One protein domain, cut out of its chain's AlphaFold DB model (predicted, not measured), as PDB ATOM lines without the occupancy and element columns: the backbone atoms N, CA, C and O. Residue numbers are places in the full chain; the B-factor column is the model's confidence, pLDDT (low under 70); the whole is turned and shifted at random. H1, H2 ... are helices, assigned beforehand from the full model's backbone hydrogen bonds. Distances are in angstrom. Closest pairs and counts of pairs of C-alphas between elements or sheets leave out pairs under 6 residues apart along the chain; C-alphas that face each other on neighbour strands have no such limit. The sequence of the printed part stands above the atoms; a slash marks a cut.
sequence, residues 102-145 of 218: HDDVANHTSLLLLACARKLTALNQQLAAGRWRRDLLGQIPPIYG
ATOM      1  N   HIS A 102     -39.681  54.336  12.427       85.25
ATOM      2  CA  HIS A 102     -39.895  54.516  10.978       85.25
ATOM      3  C   HIS A 102     -39.150  53.482  10.101       85.25
ATOM      4  O   HIS A 102     -39.746  52.870   9.212       85.25
ATOM      5  N   ASP A 103     -37.875  53.230  10.401       89.38
ATOM      6  CA  ASP A 103     -37.028  52.254   9.722       89.38
ATOM      7  C   ASP A 103     -37.517  50.832   9.978       89.38
ATOM      8  O   ASP A 103     -37.576  50.025   9.056       89.38
ATOM      9  N   ASP A 104     -37.937  50.522  11.206       90.00
ATOM     10  CA  ASP A 104     -38.456  49.199  11.556       90.00
ATOM     11  C   ASP A 104     -39.750  48.895  10.797       90.00
ATOM     12  O   ASP A 104     -39.912  47.806  10.241       90.00
ATOM     13  N   VAL A 105     -40.647  49.879  10.699       90.12
ATOM     14  CA  VAL A 105     -41.882  49.771   9.914       90.12
ATOM     15  C   VAL A 105     -41.563  49.630   8.423       90.12
ATOM     16  O   VAL A 105     -42.163  48.784   7.750       90.12
ATOM     17  N   ALA A 106     -40.604  50.392   7.891       92.44
ATOM     18  CA  ALA A 106     -40.180  50.294   6.492       92.44
ATOM     19  C   ALA A 106     -39.546  48.926   6.173       92.44
ATOM     20  O   ALA A 106     -39.869  48.300   5.154       92.44
ATOM     21  N   ASN A 107     -38.704  48.421   7.074       95.19
ATOM     22  CA  ASN A 107     -38.082  47.105   6.990       95.19
ATOM     23  C   ASN A 107     -39.140  45.997   7.032       95.19
ATOM     24  O   ASN A 107     -39.138  45.103   6.182       95.19
ATOM     25  N   HIS A 108     -40.091  46.081   7.966       95.25
ATOM     26  CA  HIS A 108     -41.178  45.111   8.082       95.25
ATOM     27  C   HIS A 108     -42.090  45.127   6.849       95.25
ATOM     28  O   HIS A 108     -42.451  44.078   6.319       95.25
ATOM     29  N   THR A 109     -42.396  46.312   6.323       96.44
ATOM     30  CA  THR A 109     -43.179  46.469   5.092       96.44
ATOM     31  C   THR A 109     -42.465  45.838   3.897       96.44
ATOM     32  O   THR A 109     -43.079  45.091   3.133       96.44
ATOM     33  N   SER A 110     -41.157  46.071   3.760       96.00
ATOM     34  CA  SER A 110     -40.337  45.472   2.700       96.00
ATOM     35  C   SER A 110     -40.309  43.945   2.803       96.00
ATOM     36  O   SER A 110     -40.479  43.249   1.797       96.00
ATOM     37  N   LEU A 111     -40.169  43.411   4.020       96.81
ATOM     38  CA  LEU A 111     -40.242  41.976   4.294       96.81
ATOM     39  C   LEU A 111     -41.597  41.388   3.872       96.81
ATOM     40  O   LEU A 111     -41.629  40.385   3.159       96.81
ATOM     41  N   LEU A 112     -42.708  42.011   4.277       96.50
ATOM     42  CA  LEU A 112     -44.057  41.550   3.939       96.50
ATOM     43  C   LEU A 112     -44.320  41.606   2.432       96.50
ATOM     44  O   LEU A 112     -44.851  40.651   1.863       96.50
ATOM     45  N   LEU A 113     -43.890  42.677   1.765       95.44
ATOM     46  CA  LEU A 113     -44.010  42.815   0.317       95.44
ATOM     47  C   LEU A 113     -43.280  41.680  -0.413       95.44
ATOM     48  O   LEU A 113     -43.849  41.040  -1.304       95.44
ATOM     49  N   LEU A 114     -42.043  41.381  -0.008       93.88
ATOM     50  CA  LEU A 114     -41.259  40.274  -0.561       93.88
ATOM     51  C   LEU A 114     -41.889  38.912  -0.247       93.88
ATOM     52  O   LEU A 114     -41.949  38.044  -1.126       93.88
ATOM     53  N   ALA A 115     -42.405  38.725   0.970       95.06
ATOM     54  CA  ALA A 115     -43.099  37.507   1.372       95.06
ATOM     55  C   ALA A 115     -44.343  37.256   0.504       95.06
ATOM     56  O   ALA A 115     -44.547  36.131   0.036       95.06
ATOM     57  N   CYS A 116     -45.125  38.298   0.210       92.62
ATOM     58  CA  CYS A 116     -46.262  38.233  -0.707       92.62
ATOM     59  C   CYS A 116     -45.817  37.922  -2.142       92.62
ATOM     60  O   CYS A 116     -46.316  36.969  -2.745       92.62
ATOM     61  N   ALA A 117     -44.842  38.667  -2.675       91.69
ATOM     62  CA  ALA A 117     -44.348  38.496  -4.043       91.69
ATOM     63  C   ALA A 117     -43.801  37.082  -4.301       91.69
ATOM     64  O   ALA A 117     -43.942  36.536  -5.397       91.69
ATOM     65  N   ARG A 118     -43.196  36.460  -3.282       91.19
ATOM     66  CA  ARG A 118     -42.608  35.116  -3.363       91.19
ATOM     67  C   ARG A 118     -43.492  34.008  -2.805       91.19
ATOM     68  O   ARG A 118     -43.053  32.861  -2.787       91.19
ATOM     69  N   LYS A 119     -44.728  34.321  -2.395       91.81
ATOM     70  CA  LYS A 119     -45.672  33.378  -1.768       91.81
ATOM     71  C   LYS A 119     -45.046  32.624  -0.586       91.81
ATOM     72  O   LYS A 119     -45.333  31.445  -0.377       91.81
ATOM     73  N   LEU A 120     -44.177  33.299   0.171       94.06
ATOM     74  CA  LEU A 120     -43.330  32.697   1.202       94.06
ATOM     75  C   LEU A 120     -44.159  31.966   2.260       94.06
ATOM     76  O   LEU A 120     -43.878  30.811   2.560       94.06
ATOM     77  N   THR A 121     -45.224  32.594   2.764       94.75
ATOM     78  CA  THR A 121     -46.096  32.001   3.791       94.75
ATOM     79  C   THR A 121     -46.755  30.711   3.307       94.75
ATOM     80  O   THR A 121     -46.774  29.714   4.026       94.75
ATOM     81  N   ALA A 122     -47.239  30.696   2.062       92.19
ATOM     82  CA  ALA A 122     -47.850  29.512   1.472       92.19
ATOM     83  C   ALA A 122     -46.814  28.398   1.258       92.19
ATOM     84  O   ALA A 122     -47.082  27.249   1.598       92.19
ATOM     85  N   LEU A 123     -45.618  28.724   0.753       92.62
ATOM     86  CA  LEU A 123     -44.523  27.757   0.601       92.62
ATOM     87  C   LEU A 123     -44.104  27.159   1.948       92.62
ATOM     88  O   LEU A 123     -43.957  25.943   2.052       92.62
ATOM     89  N   ASN A 124     -43.975  27.997   2.978       94.81
ATOM     90  CA  ASN A 124     -43.628  27.568   4.328       94.81
ATOM     91  C   ASN A 124     -44.649  26.562   4.881       94.81
ATOM     92  O   ASN A 124     -44.268  25.522   5.411       94.81
ATOM     93  N   GLN A 125     -45.945  26.812   4.682       94.81
ATOM     94  CA  GLN A 125     -47.006  25.880   5.083       94.81
ATOM     95  C   GLN A 125     -46.939  24.542   4.331       94.81
ATOM     96  O   GLN A 125     -47.173  23.491   4.926       94.81
ATOM     97  N   GLN A 126     -46.617  24.548   3.031       94.88
ATOM     98  CA  GLN A 126     -46.465  23.303   2.269       94.88
ATOM     99  C   GLN A 126     -45.264  22.486   2.755       94.88
ATOM    100  O   GLN A 126     -45.385  21.273   2.927       94.88
ATOM    101  N   LEU A 127     -44.138  23.156   3.014       94.31
ATOM    102  CA  LEU A 127     -42.931  22.524   3.536       94.31
ATOM    103  C   LEU A 127     -43.167  21.936   4.934       94.31
ATOM    104  O   LEU A 127     -42.820  20.781   5.166       94.31
ATOM    105  N   ALA A 128     -43.816  22.685   5.830       95.69
ATOM    106  CA  ALA A 128     -44.188  22.202   7.160       95.69
ATOM    107  C   ALA A 128     -45.112  20.972   7.102       95.69
ATOM    108  O   ALA A 128     -45.053  20.105   7.967       95.69
ATOM    109  N   ALA A 129     -45.926  20.857   6.050       95.31
ATOM    110  CA  ALA A 129     -46.763  19.690   5.784       95.31
ATOM    111  C   ALA A 129     -46.042  18.561   5.010       95.31
ATOM    112  O   ALA A 129     -46.703  17.669   4.477       95.31
ATOM    113  N   GLY A 130     -44.711  18.613   4.894       95.19
ATOM    114  CA  GLY A 130     -43.885  17.589   4.243       95.19
ATOM    115  C   GLY A 130     -43.960  17.572   2.714       95.19
ATOM    116  O   GLY A 130     -43.518  16.611   2.084       95.19
ATOM    117  N   ARG A 131     -44.528  18.605   2.079       92.38
ATOM    118  CA  ARG A 131     -44.706  18.659   0.621       92.38
ATOM    119  C   ARG A 131     -43.621  19.508  -0.034       92.38
ATOM    120  O   ARG A 131     -43.606  20.727   0.101       92.38
ATOM    121  N   TRP A 132     -42.768  18.860  -0.829       88.56
ATOM    122  CA  TRP A 132     -41.718  19.506  -1.622       88.56
ATOM    123  C   TRP A 132     -41.896  19.213  -3.116       88.56
ATOM    124  O   TRP A 132     -41.423  18.200  -3.631       88.56
ATOM    125  N   ARG A 133     -42.623  20.082  -3.829       83.06
ATOM    126  CA  ARG A 133     -42.873  19.947  -5.275       83.06
ATOM    127  C   ARG A 133     -42.866  21.308  -5.974       83.06
ATOM    128  O   ARG A 133     -43.189  22.324  -5.369       83.06
ATOM    129  N   ARG A 134     -42.518  21.336  -7.266       79.06
ATOM    130  CA  ARG A 134     -42.444  22.586  -8.056       79.06
ATOM    131  C   ARG A 134     -43.806  23.159  -8.450       79.06
ATOM    132  O   ARG A 134     -43.893  24.338  -8.766       79.06
ATOM    133  N   ASP A 135     -44.849  22.342  -8.460       82.75
ATOM    134  CA  ASP A 135     -46.179  22.675  -8.974       82.75
ATOM    135  C   ASP A 135     -47.156  23.182  -7.900       82.75
ATOM    136  O   ASP A 135     -48.298  23.503  -8.216       82.75
ATOM    137  N   LEU A 136     -46.711  23.320  -6.646       81.69
ATOM    138  CA  LEU A 136     -47.582  23.601  -5.496       81.69
ATOM    139  C   LEU A 136     -48.346  24.931  -5.577       81.69
ATOM    140  O   LEU A 136     -49.458  25.016  -5.071       81.69
ATOM    141  N   LEU A 137     -47.756  25.980  -6.163       79.12
ATOM    142  CA  LEU A 137     -48.316  27.343  -6.135       79.12
ATOM    143  C   LEU A 137     -48.300  28.044  -7.504       79.12
ATOM    144  O   LEU A 137     -48.483  29.264  -7.578       79.12
ATOM    145  N   GLY A 138     -48.082  27.298  -8.590       81.44
ATOM    146  CA  GLY A 138     -47.927  27.851  -9.938       81.44
ATOM    147  C   GLY A 138     -46.657  28.696 -10.118       81.44
ATOM    148  O   GLY A 138     -45.749  28.681  -9.289       81.44
ATOM    149  N   GLN A 139     -46.581  29.440 -11.225       81.69
ATOM    150  CA  GLN A 139     -45.395  30.231 -11.572       81.69
ATOM    151  C   GLN A 139     -45.189  31.409 -10.602       81.69
ATOM    152  O   GLN A 139     -46.110  32.189 -10.351       81.69
ATOM    153  N   ILE A 140     -43.960  31.556 -10.097       86.62
ATOM    154  CA  ILE A 140     -43.506  32.711  -9.314       86.62
ATOM    155  C   ILE A 140     -42.494  33.470 -10.185       86.62
ATOM    156  O   ILE A 140     -41.387  32.966 -10.388       86.62
ATOM    157  N   PRO A 141     -42.870  34.618 -10.771       81.69
ATOM    158  CA  PRO A 141     -41.971  35.383 -11.627       81.69
ATOM    159  C   PRO A 141     -40.806  35.993 -10.824       81.69
ATOM    160  O   PRO A 141     -40.909  36.145  -9.602       81.69
ATOM    161  N   PRO A 142     -39.690  36.344 -11.491       82.69
ATOM    162  CA  PRO A 142     -38.636  37.131 -10.863       82.69
ATOM    163  C   PRO A 142     -39.180  38.491 -10.404       82.69
ATOM    164  O   PRO A 142     -40.103  39.037 -11.004       82.69
ATOM    165  N   ILE A 143     -38.598  39.028  -9.329       82.75
ATOM    166  CA  ILE A 143     -38.952  40.358  -8.799       82.75
ATOM    167  C   ILE A 143     -38.463  41.466  -9.745       82.75
ATOM    168  O   ILE A 143     -39.074  42.524  -9.831       82.75
ATOM    169  N   TYR A 144     -37.384  41.207 -10.485       77.44
ATOM    170  CA  TYR A 144     -36.893  42.085 -11.537       77.44
ATOM    171  C   TYR A 144     -37.504  41.700 -12.889       77.44
ATOM    172  O   TYR A 144     -37.685  40.522 -13.201       77.44
ATOM    173  N   GLY A 145     -37.777  42.697 -13.722       65.62
ATOM    174  CA  GLY A 145     -38.250  42.504 -15.087       65.62
ATOM    175  C   GLY A 145     -38.661  43.832 -15.715       65.62
ATOM    176  O   GLY A 145     -38.882  44.795 -14.978       65.62
TER     177      GLY A 145
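What this domain is: This is residues 102 to 145 of the 218 residues of the protein "2-Hacid_dh domain-containing protein" of Chloroflexi bacterium (UniProt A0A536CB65). Look for a flat, open hook: two helices, H1 then H2, follow each other end to end with a corner between them, and a long unnamed tail, residues 129 to 145, turns and folds back. The first part of H1, residues 102 to 111, sticks out free. The printed part has 44 residues with two named helices and no named strand, class all helix. It is loose, with a radius of gyration of the C-alphas of 12.8 A, and spans 38 by 28 by 8 A.

How they stand to each other: Start with H1, residues 102 to 117; a tight link of two residues leads to H2, residues 120 to 128. They are close but not clearly touching, the closest C-alphas being those of Ala 115 and Thr 121, 6.7 A apart. They run the same way at a steep tilt of 63 degrees. In H1 and H2 every O i to N i+4 pair is within hydrogen-bond range.

Where its parts are: Find C-alpha 102 at (-39.895, 54.516, 10.978); from there H1 runs 22.4 A to C-alpha 117. H2 runs 12.1 A to C-alpha 128 at (-44.188, 22.202, 7.160).

The domain as a whole: The C-alphas farthest apart, those of His 102 and Arg 133, are 38.3 A apart. The printed part has no cut. Only residue 145 has pLDDT under 70.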